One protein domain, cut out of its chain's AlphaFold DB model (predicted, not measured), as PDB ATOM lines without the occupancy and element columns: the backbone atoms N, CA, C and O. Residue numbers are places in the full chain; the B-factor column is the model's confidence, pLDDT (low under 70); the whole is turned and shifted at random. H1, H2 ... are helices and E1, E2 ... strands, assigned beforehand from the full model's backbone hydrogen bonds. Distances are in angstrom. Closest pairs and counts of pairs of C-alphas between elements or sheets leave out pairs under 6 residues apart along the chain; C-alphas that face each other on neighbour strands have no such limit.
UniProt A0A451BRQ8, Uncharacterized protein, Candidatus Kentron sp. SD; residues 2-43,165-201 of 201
ATOM      1  N   SER A   2     168.208 147.485 113.879       84.81
ATOM      2  CA  SER A   2     169.138 146.690 113.064       84.81
ATOM      3  C   SER A   2     170.501 147.392 113.031       84.81
ATOM      4  O   SER A   2     170.549 148.613 112.897       84.81
ATOM      5  N   LEU A   3     171.570 146.634 113.252       91.06
ATOM      6  CA  LEU A   3     172.976 147.044 113.262       91.06
ATOM      7  C   LEU A   3     173.737 146.184 112.240       91.06
ATOM      8  O   LEU A   3     173.217 145.165 111.786       91.06
ATOM      9  N   SER A   4     174.978 146.540 111.918       90.44
ATOM     10  CA  SER A   4     175.862 145.711 111.090       90.44
ATOM     11  C   SER A   4     177.228 145.542 111.746       90.44
ATOM     12  O   SER A   4     177.690 146.431 112.463       90.44
ATOM     13  N   ARG A   5     177.876 144.398 111.498       89.62
ATOM     14  CA  ARG A   5     179.296 144.179 111.824       89.62
ATOM     15  C   ARG A   5     180.249 144.719 110.754       89.62
ATOM     16  O   ARG A   5     181.441 144.790 111.030       89.62
ATOM     17  N   SER A   6     179.756 145.093 109.570       84.00
ATOM     18  CA  SER A   6     180.594 145.590 108.479       84.00
ATOM     19  C   SER A   6     180.252 147.041 108.117       84.00
ATOM     20  O   SER A   6     179.116 147.338 107.754       84.00
ATOM     21  N   PRO A   7     181.232 147.956 108.165       74.81
ATOM     22  CA  PRO A   7     181.059 149.339 107.716       74.81
ATOM     23  C   PRO A   7     181.149 149.492 106.185       74.81
ATOM     24  O   PRO A   7     180.945 150.584 105.648       74.81
ATOM     25  N   GLU A   8     181.475 148.413 105.472       75.94
ATOM     26  CA  GLU A   8     181.939 148.444 104.079       75.94
ATOM     27  C   GLU A   8     180.811 148.274 103.052       75.94
ATOM     28  O   GLU A   8     181.039 148.284 101.843       75.94
ATOM     29  N   ILE A   9     179.573 148.103 103.513       76.19
ATOM     30  CA  ILE A   9     178.461 147.682 102.662       76.19
ATOM     31  C   ILE A   9     177.767 148.899 102.042       76.19
ATOM     32  O   ILE A   9     177.004 149.622 102.686       76.19
ATOM     33  N   LEU A  10     177.989 149.095 100.743       68.38
ATOM     34  CA  LEU A  10     177.430 150.198  99.955       68.38
ATOM     35  C   LEU A  10     175.891 150.255  99.988       68.38
ATOM     36  O   LEU A  10     175.309 151.342 100.012       68.38
ATOM     37  N   SER A  11     175.225 149.096  99.988       72.94
ATOM     38  CA  SER A  11     173.760 149.009 100.015       72.94
ATOM     39  C   SER A  11     173.177 149.619 101.296       72.94
ATOM     40  O   SER A  11     172.170 150.324 101.228       72.94
ATOM     41  N   GLN A  12     173.861 149.479 102.436       74.44
ATOM     42  CA  GLN A  12     173.456 150.110 103.696       74.44
ATOM     43  C   GLN A  12     173.615 151.627 103.651       74.44
ATOM     44  O   GLN A  12     172.713 152.350 104.072       74.44
ATOM     45  N   TRP A  13     174.712 152.126 103.077       76.94
ATOM     46  CA  TRP A  13     174.890 153.565 102.889       76.94
ATOM     47  C   TRP A  13     173.806 154.154 101.989       76.94
ATOM     48  O   TRP A  13     173.275 155.207 102.309       76.94
ATOM     49  N   ARG A  14     173.409 153.470 100.914       73.69
ATOM     50  CA  ARG A  14     172.310 153.937 100.051       73.69
ATOM     51  C   ARG A  14     170.948 153.915 100.748       73.69
ATOM     52  O   ARG A  14     170.136 154.799 100.500       73.69
ATOM     53  N   ALA A  15     170.699 152.916 101.593       72.25
ATOM     54  CA  ALA A  15     169.422 152.761 102.283       72.25
ATOM     55  C   ALA A  15     169.255 153.738 103.458       72.25
ATOM     56  O   ALA A  15     168.161 154.258 103.671       72.25
ATOM     57  N   TYR A  16     170.325 153.983 104.220       70.25
ATOM     58  CA  TYR A  16     170.255 154.715 105.491       70.25
ATOM     59  C   TYR A  16     170.879 156.113 105.450       70.25
ATOM     60  O   TYR A  16     170.608 156.924 106.335       70.25
ATOM     61  N   ALA A  17     171.688 156.423 104.437       69.81
ATOM     62  CA  ALA A  17     172.293 157.732 104.262       69.81
ATOM     63  C   ALA A  17     171.886 158.335 102.915       69.81
ATOM     64  O   ALA A  17     172.143 157.759 101.862       69.81
ATOM     65  N   ALA A  18     171.290 159.530 102.950       65.31
ATOM     66  CA  ALA A  18     170.881 160.276 101.762       65.31
ATOM     67  C   ALA A  18     172.071 160.481 100.800       65.31
ATOM     68  O   ALA A  18     172.887 161.384 100.982       65.31
ATOM     69  N   ASP A  19     172.183 159.600  99.801       73.94
ATOM     70  CA  ASP A  19     173.248 159.583  98.790       73.94
ATOM     71  C   ASP A  19     174.673 159.392  99.366       73.94
ATOM     72  O   ASP A  19     175.648 159.948  98.869       73.94
ATOM     73  N   GLY A  20     174.820 158.616 100.449       74.62
ATOM     74  CA  GLY A  20     176.139 158.265 101.005       74.62
ATOM     75  C   GLY A  20     176.849 159.384 101.785       74.62
ATOM     76  O   GLY A  20     178.045 159.279 102.053       74.62
ATOM     77  N   THR A  21     176.128 160.446 102.167       78.81
ATOM     78  CA  THR A  21     176.639 161.591 102.960       78.81
ATOM     79  C   THR A  21     176.400 161.471 104.474       78.81
ATOM     80  O   THR A  21     176.735 162.373 105.238       78.81
ATOM     81  N   GLY A  22     175.786 160.374 104.914       81.62
ATOM     82  CA  GLY A  22     175.402 160.150 106.307       81.62
ATOM     83  C   GLY A  22     176.542 159.637 107.183       81.62
ATOM     84  O   GLY A  22     177.693 159.536 106.762       81.62
ATOM     85  N   LEU A  23     176.193 159.284 108.417       85.38
ATOM     86  CA  LEU A  23     177.098 158.713 109.409       85.38
ATOM     87  C   LEU A  23     176.502 157.428 109.984       85.38
ATOM     88  O   LEU A  23     175.284 157.316 110.116       85.38
ATOM     89  N   ALA A  24     177.363 156.490 110.359       87.06
ATOM     90  CA  ALA A  24     176.997 155.312 111.128       87.06
ATOM     91  C   ALA A  24     177.660 155.373 112.508       87.06
ATOM     92  O   ALA A  24     178.801 155.811 112.655       87.06
ATOM     93  N   LEU A  25     176.907 154.964 113.525       88.31
ATOM     94  CA  LEU A  25     177.337 154.968 114.919       88.31
ATOM     95  C   LEU A  25     177.675 153.536 115.323       88.31
ATOM     96  O   LEU A  25     176.818 152.655 115.234       88.31
ATOM     97  N   GLY A  26     178.909 153.309 115.765       89.25
ATOM     98  CA  GLY A  26     179.291 152.046 116.381       89.25
ATOM     99  C   GLY A  26     178.743 151.962 117.799       89.25
ATOM    100  O   GLY A  26     178.670 152.966 118.504       89.25
ATOM    101  N   PHE A  27     178.372 150.760 118.231       88.75
ATOM    102  CA  PHE A  27     177.938 150.492 119.602       88.75
ATOM    103  C   PHE A  27     178.749 149.342 120.177       88.75
ATOM    104  O   PHE A  27     178.970 148.333 119.505       88.75
ATOM    105  N   SER A  28     179.152 149.463 121.442       86.44
ATOM    106  CA  SER A  28     179.770 148.339 122.142       86.44
ATOM    107  C   SER A  28     178.706 147.345 122.612       86.44
ATOM    108  O   SER A  28     177.670 147.703 123.173       86.44
ATOM    109  N   GLU A  29     178.972 146.059 122.404       87.44
ATOM    110  CA  GLU A  29     178.093 144.970 122.841       87.44
ATOM    111  C   GLU A  29     177.912 144.957 124.366       87.44
ATOM    112  O   GLU A  29     176.802 144.798 124.868       87.44
ATOM    113  N   THR A  30     178.978 145.248 125.116       85.94
ATOM    114  CA  THR A  30     178.925 145.441 126.571       85.94
ATOM    115  C   THR A  30     177.994 146.581 126.978       85.94
ATOM    116  O   THR A  30     177.259 146.449 127.959       85.94
ATOM    117  N   PHE A  31     177.982 147.696 126.238       86.25
ATOM    118  CA  PHE A  31     177.037 148.780 126.486       86.25
ATOM    119  C   PHE A  31     175.594 148.350 126.213       86.25
ATOM    120  O   PHE A  31     174.744 148.555 127.084       86.25
ATOM    121  N   LEU A  32     175.321 147.736 125.059       87.94
ATOM    122  CA  LEU A  32     173.978 147.265 124.701       87.94
ATOM    123  C   LEU A  32     173.434 146.297 125.762       87.94
ATOM    124  O   LEU A  32     172.357 146.536 126.315       87.94
ATOM    125  N   ASN A  33     174.238 145.306 126.155       87.19
ATOM    126  CA  ASN A  33     173.886 144.347 127.200       87.19
ATOM    127  C   ASN A  33     173.604 145.043 128.546       87.19
ATOM    128  O   ASN A  33     172.617 144.728 129.208       87.19
ATOM    129  N   SER A  34     174.396 146.060 128.925       84.25
ATOM    130  CA  SER A  34     174.158 146.854 130.149       84.25
ATOM    131  C   SER A  34     172.858 147.672 130.132       84.25
ATOM    132  O   SER A  34     172.449 148.214 131.160       84.25
ATOM    133  N   ARG A  35     172.207 147.788 128.969       83.75
ATOM    134  CA  ARG A  35     170.921 148.469 128.771       83.75
ATOM    135  C   ARG A  35     169.778 147.502 128.459       83.75
ATOM    136  O   ARG A  35     168.738 147.956 127.982       83.75
ATOM    137  N   GLU A  36     169.957 146.208 128.735       86.69
ATOM    138  CA  GLU A  36     168.974 145.154 128.434       86.69
ATOM    139  C   GLU A  36     168.623 145.102 126.934       86.69
ATOM    140  O   GLU A  36     167.492 144.802 126.547       86.69
ATOM    141  N   ILE A  37     169.589 145.455 126.081       88.88
ATOM    142  CA  ILE A  37     169.497 145.322 124.632       88.88
ATOM    143  C   ILE A  37     170.409 144.172 124.233       88.88
ATOM    144  O   ILE A  37     171.628 144.289 124.306       88.88
ATOM    145  N   GLU A  38     169.811 143.078 123.791       90.50
ATOM    146  CA  GLU A  38     170.532 141.888 123.368       90.50
ATOM    147  C   GLU A  38     170.851 141.971 121.868       90.50
ATOM    148  O   GLU A  38     169.930 142.107 121.052       90.50
ATOM    149  N   PRO A  39     172.134 141.921 121.475       92.69
ATOM    150  CA  PRO A  39     172.523 141.805 120.081       92.69
ATOM    151  C   PRO A  39     172.416 140.348 119.617       92.69
ATOM    152  O   PRO A  39     173.087 139.463 120.139       92.69
ATOM    153  N   VAL A  40     171.613 140.109 118.585       92.75
ATOM    154  CA  VAL A  40     171.438 138.792 117.965       92.75
ATOM    155  C   VAL A  40     171.936 138.833 116.529       92.75
ATOM    156  O   VAL A  40     171.377 139.533 115.684       92.75
ATOM    157  N   SER A  41     172.993 138.073 116.245       93.56
ATOM    158  CA  SER A  41     173.526 137.921 114.889       93.56
ATOM    159  C   SER A  41     172.556 137.151 113.997       93.56
ATOM    160  O   SER A  41     172.004 136.126 114.404       93.56
ATOM    161  N   CYS A  42     172.375 137.620 112.763       94.12
ATOM    162  CA  CYS A  42     171.521 136.930 111.808       94.12
ATOM    163  C   CYS A  42     172.135 135.612 111.301       94.12
ATOM    164  O   CYS A  42     173.328 135.524 111.018       94.12
ATOM    165  N   GLN A  43     171.285 134.596 111.145       93.69
ATOM    166  CA  GLN A  43     171.599 133.293 110.569       93.69
ATOM    167  C   GLN A  43     171.142 133.245 109.109       93.69
ATOM    168  O   GLN A  43     169.948 133.328 108.800       93.69
ATOM    169  N   SER A 165     181.587 158.685 124.340       72.19
ATOM    170  CA  SER A 165     182.582 157.795 123.728       72.19
ATOM    171  C   SER A 165     182.531 156.348 124.234       72.19
ATOM    172  O   SER A 165     182.924 155.448 123.506       72.19
ATOM    173  N   ASP A 166     182.018 156.085 125.437       74.81
ATOM    174  CA  ASP A 166     181.840 154.712 125.942       74.81
ATOM    175  C   ASP A 166     180.593 154.046 125.335       74.81
ATOM    176  O   ASP A 166     180.489 152.819 125.249       74.81
ATOM    177  N   VAL A 167     179.624 154.875 124.934       80.06
ATOM    178  CA  VAL A 167     178.386 154.469 124.259       80.06
ATOM    179  C   VAL A 167     178.638 154.264 122.768       80.06
ATOM    180  O   VAL A 167     178.262 153.233 122.211       80.06
ATOM    181  N   ILE A 168     179.274 155.261 122.152       86.19
ATOM    182  CA  ILE A 168     179.588 155.345 120.730       86.19
ATOM    183  C   ILE A 168     181.114 155.397 120.606       86.19
ATOM    184  O   ILE A 168     181.686 156.487 120.521       86.19
ATOM    185  N   PRO A 169     181.798 154.239 120.651       83.31
ATOM    186  CA  PRO A 169     183.259 154.197 120.578       83.31
ATOM    187  C   PRO A 169     183.800 154.676 119.229       83.31
ATOM    188  O   PRO A 169     184.923 155.173 119.145       83.31
ATOM    189  N   GLU A 170     182.997 154.555 118.175       88.25
ATOM    190  CA  GLU A 170     183.403 154.895 116.821       88.25
ATOM    191  C   GLU A 170     182.258 155.495 116.007       88.25
ATOM    192  O   GLU A 170     181.081 155.165 116.184       88.25
ATOM    193  N   ILE A 171     182.630 156.378 115.087       89.44
ATOM    194  CA  ILE A 171     181.744 156.980 114.102       89.44
ATOM    195  C   ILE A 171     182.336 156.703 112.729       89.44
ATOM    196  O   ILE A 171     183.499 157.005 112.459       89.44
ATOM    197  N   TRP A 172     181.510 156.169 111.846       88.38
ATOM    198  CA  TRP A 172     181.864 155.925 110.460       88.38
ATOM    199  C   TRP A 172     181.212 156.979 109.587       88.38
ATOM    200  O   TRP A 172     180.012 157.233 109.684       88.38
ATOM    201  N   LEU A 173     182.009 157.609 108.738       87.62
ATOM    202  CA  LEU A 173     181.526 158.570 107.762       87.62
ATOM    203  C   LEU A 173     181.189 157.866 106.454       87.62
ATOM    204  O   LEU A 173     181.972 157.048 105.967       87.62
ATOM    205  N   GLY A 174     180.052 158.241 105.870       86.00
ATOM    206  CA  GLY A 174     179.632 157.744 104.571       86.00
ATOM    207  C   GLY A 174     180.616 158.125 103.461       86.00
ATOM    208  O   GLY A 174     181.374 159.093 103.602       86.00
ATOM    209  N   PRO A 175     180.600 157.397 102.336       82.50
ATOM    210  CA  PRO A 175     181.629 157.478 101.297       82.50
ATOM    211  C   PRO A 175     181.783 158.870 100.662       82.50
ATOM    212  O   PRO A 175     182.901 159.259 100.303       82.50
ATOM    213  N   LYS A 176     180.701 159.661 100.594       84.62
ATOM    214  CA  LYS A 176     180.727 161.042 100.072       84.62
ATOM    215  C   LYS A 176     181.176 162.092 101.093       84.62
ATOM    216  O   LYS A 176     181.297 163.267 100.747       84.62
ATOM    217  N   SER A 177     181.427 161.701 102.338       86.12
ATOM    218  CA  SER A 177     181.970 162.605 103.356       86.12
ATOM    219  C   SER A 177     183.421 162.968 103.043       86.12
ATOM    220  O   SER A 177     184.180 162.152 102.526       86.12
ATOM    221  N   ASN A 178     183.836 164.183 103.395       86.44
ATOM    222  CA  ASN A 178     185.184 164.688 103.149       86.44
ATOM    223  C   ASN A 178     185.962 164.963 104.451       86.44
ATOM    224  O   ASN A 178     185.486 164.752 105.569       86.44
ATOM    225  N   ASP A 179     187.190 165.454 104.304       88.00
ATOM    226  CA  ASP A 179     188.084 165.759 105.424       88.00
ATOM    227  C   ASP A 179     187.561 166.860 106.356       88.00
ATOM    228  O   ASP A 179     187.898 166.858 107.542       88.00
ATOM    229  N   LEU A 180     186.729 167.781 105.857       88.38
ATOM    230  CA  LEU A 180     186.075 168.784 106.697       88.38
ATOM    231  C   LEU A 180     185.025 168.126 107.592       88.38
ATOM    232  O   LEU A 180     184.978 168.441 108.779       88.38
ATOM    233  N   ASN A 181     184.248 167.168 107.068       88.94
ATOM    234  CA  ASN A 181     183.318 166.383 107.884       88.94
ATOM    235  C   ASN A 181     184.067 165.628 108.987       88.94
ATOM    236  O   ASN A 181     183.683 165.718 110.151       88.94
ATOM    237  N   ARG A 182     185.177 164.955 108.646       89.44
ATOM    238  CA  ARG A 182     186.009 164.241 109.630       89.44
ATOM    239  C   ARG A 182     186.511 165.171 110.725       89.44
ATOM    240  O   ARG A 182     186.264 164.906 111.894       89.44
ATOM    241  N   LYS A 183     187.160 166.279 110.360       89.50
ATOM    242  CA  LYS A 183     187.681 167.255 111.333       89.50
ATOM    243  C   LYS A 183     186.573 167.850 112.200       89.50
ATOM    244  O   LYS A 183     186.764 167.985 113.403       89.50
ATOM    245  N   GLY A 184     185.422 168.167 111.604       89.94
ATOM    246  CA  GLY A 184     184.256 168.677 112.318       89.94
ATOM    247  C   GLY A 184     183.772 167.699 113.385       89.94
ATOM    248  O   GLY A 184     183.705 168.061 114.554       89.94
ATOM    249  N   ILE A 185     183.523 166.438 113.020       87.56
ATOM    250  CA  ILE A 185     183.064 165.421 113.977       87.56
ATOM    251  C   ILE A 185     184.136 165.098 115.026       87.56
ATOM    252  O   ILE A 185     183.820 165.041 116.209       87.56
ATOM    253  N   SER A 186     185.405 164.961 114.635       87.00
ATOM    254  CA  SER A 186     186.499 164.722 115.589       87.00
ATOM    255  C   SER A 186     186.688 165.870 116.587       87.00
ATOM    256  O   SER A 186     187.208 165.650 117.672       87.00
ATOM    257  N   SER A 187     186.274 167.095 116.246       86.00
ATOM    258  CA  SER A 187     186.347 168.237 117.168       86.00
ATOM    259  C   SER A 187     185.267 168.227 118.255       86.00
ATOM    260  O   SER A 187     185.406 168.917 119.262       86.00
ATOM    261  N   LEU A 188     184.197 167.451 118.067       82.50
ATOM    262  CA  LEU A 188     183.050 167.402 118.976       82.50
ATOM    263  C   LEU A 188     183.249 166.425 120.148       82.50
ATOM    264  O   LEU A 188     182.501 166.490 121.123       82.50
ATOM    265  N   GLY A 189     184.241 165.533 120.084       78.88
ATOM    266  CA  GLY A 189     184.503 164.574 121.151       78.88
ATOM    267  C   GLY A 189     185.629 163.589 120.830       78.88
ATOM    268  O   GLY A 189     186.104 163.530 119.697       78.88
ATOM    269  N   PRO A 190     186.058 162.789 121.820       80.94
ATOM    270  CA  PRO A 190     187.180 161.859 121.694       80.94
ATOM    271  C   PRO A 190     186.778 160.552 120.981       80.94
ATOM    272  O   PRO A 190     187.094 159.461 121.447       80.94
ATOM    273  N   TRP A 191     186.036 160.644 119.877       83.56
ATOM    274  CA  TRP A 191     185.595 159.476 119.114       83.56
ATOM    275  C   TRP A 191     186.623 159.069 118.071       83.56
ATOM    276  O   TRP A 191     187.289 159.912 117.461       83.56
ATOM    277  N   ILE A 192     186.687 157.769 117.799       86.00
ATOM    278  CA  ILE A 192     187.399 157.260 116.633       86.00
ATOM    279  C   ILE A 192     186.516 157.537 115.413       86.00
ATOM    280  O   ILE A 192     185.430 156.975 115.286       86.00
ATOM    281  N   VAL A 193     186.958 158.440 114.535       88.44
ATOM    282  CA  VAL A 193     186.221 158.799 113.317       88.44
ATOM    283  C   VAL A 193     186.902 158.169 112.112       88.44
ATOM    284  O   VAL A 193     187.972 158.615 111.691       88.44
ATOM    285  N   ASN A 194     186.259 157.154 111.546       86.69
ATOM    286  CA  ASN A 194     186.743 156.422 110.384       86.69
ATOM    287  C   ASN A 194     185.999 156.851 109.116       86.69
ATOM    288  O   ASN A 194     184.852 157.303 109.153       86.69
ATOM    289  N   ARG A 195     186.654 156.689 107.966       79.44
ATOM    290  CA  ARG A 195     186.039 156.833 106.643       79.44
ATOM    291  C   ARG A 195     186.301 155.558 105.862       79.44
ATOM    292  O   ARG A 195     187.437 155.092 105.849       79.44
ATOM    293  N   TYR A 196     185.273 155.049 105.195       71.56
ATOM    294  CA  TYR A 196     185.422 153.937 104.269       71.56
ATOM    295  C   TYR A 196     185.038 154.364 102.857       71.56
ATOM    296  O   TYR A 196     184.053 155.078 102.658       71.56
ATOM    297  N   ASP A 197     185.832 153.931 101.884       67.81
ATOM    298  CA  ASP A 197     185.473 154.005 100.475       67.81
ATOM    299  C   ASP A 197     184.934 152.636 100.062       67.81
ATOM    300  O   ASP A 197     185.679 151.699  99.797       67.81
ATOM    301  N   CYS A 198     183.611 152.506 100.063       69.94
ATOM    302  CA  CYS A 198     182.916 151.295  99.632       69.94
ATOM    303  C   CYS A 198     182.742 151.227  98.099       69.94
ATOM    304  O   CYS A 198     181.795 150.605  97.617       69.94
ATOM    305  N   GLY A 199     183.600 151.909  97.326       63.00
ATOM    306  CA  GLY A 199     183.528 151.951  95.864       63.00
ATOM    307  C   GLY A 199     182.349 152.779  95.351       63.00
ATOM    308  O   GLY A 199     181.746 152.440  94.332       63.00
ATOM    309  N   TYR A 200     181.975 153.834  96.082       61.81
ATOM    310  CA  TYR A 200     180.900 154.741  95.673       61.81
ATOM    311  C   TYR A 200     181.421 155.639  94.539       61.81
ATOM    312  O   TYR A 200     182.103 156.627  94.803       61.81
ATOM    313  N   ILE A 201     181.120 155.272  93.291       58.28
ATOM    314  CA  ILE A 201     181.371 156.095  92.092       58.28
ATOM    315  C   ILE A 201     180.258 157.133  91.940       58.28
ATOM    316  O   ILE A 201     179.074 156.744  92.082       58.28
TER     317      ILE A 201
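AT A GLANCE: This is residues 2 to 43 and 165 to 201 of the 201 residues of an uncharacterized protein of Candidatus Kentron sp. SD (UniProt A0A451BRQ8). A small three-stranded sheet, E2, E4 and E5, is covered by helix H3 over E4 and E5, while H1 only grazes the sheet. From the end of E2 the chain leads away to H2 and E3, the two elements farthest from the mean of the C-alphas, and E1 is near E3. The printed part has 79 residues with three named helices and five named strands, in the order E1, H1, E2, H2, E3, E4, H3, E5; the sheet order E2, E4, E5 is mixed, and the class is mixed, helices and strands. The whole is only just compact, close to loose, with a radius of gyration of the C-alphas of 13.4 A, and flat, spanning 38 by 33 by 16 A.

IN THESE COORDINATES: In the sheet, E2 is residues 23 to 25, E4 is residues 170 to 173 and measures 10.0 A, and E5 is residues 192 to 195 and measures 10.1 A, ending with C-alpha 195 at (186.039, 156.833, 106.643). H3, residues 179 to 187, is the longest helix at 12.1 A. H1 is residues 10 to 16, 10.1 A long, and H2 is residues 29 to 34. E3 is residues 38 to 41, 9.8 A long. E1, residues 2 to 4, begins with C-alpha 2 at (169.138, 146.690, 113.064).

HOW THE PARTS SIT: E4 is the inner strand, and E2 and E5 are edge strands. E2 and E4 are antiparallel at 162 degrees, with N 24 and O 172 2.8 A apart, within hydrogen-bond range. E4 and E5 are parallel at 24 degrees, with N 171 and O 192 at 2.9 A. E4, H3 and E5 form a strand-helix-strand unit, two parallel neighbour strands with a helix between, whose crossover is right-handed. H3 is on the sheet at a height of 9.4 A, over E5 and only just over E4, on which 3 of its C-alphas fall; on the local plane it runs along the strands, at 10 degrees to E5. The closest C-alphas of H3 and E5 are those of Ser 186 and Val 193, 6.3 A apart. H1 grazes the sheet with its residues 12 to 16. H2 is not on the sheet; its closest C-alpha to E3 is that of Leu 32, 6.5 A from that of Glu 38. E1 and E3 are near each other, with 7 pairs of C-alphas within 10 A, and each pairs with no named strand. H1, H2 and H3 have every O i to N i+4 pair within hydrogen-bond range.

THE WHOLE: The C-alphas farthest apart are those of Glu 36 and Ile 201, 39.9 A. Residues 44 to 164 are not printed, and C-alphas 43 and 165 are 29.9 A apart across the cut. Of the links that are printed whole, H1 to E2 is short and the others are tight. The mean pLDDT of the printed part is 82.4, with residue 10, residues 17 to 18 and residues 197 to 201 under 70.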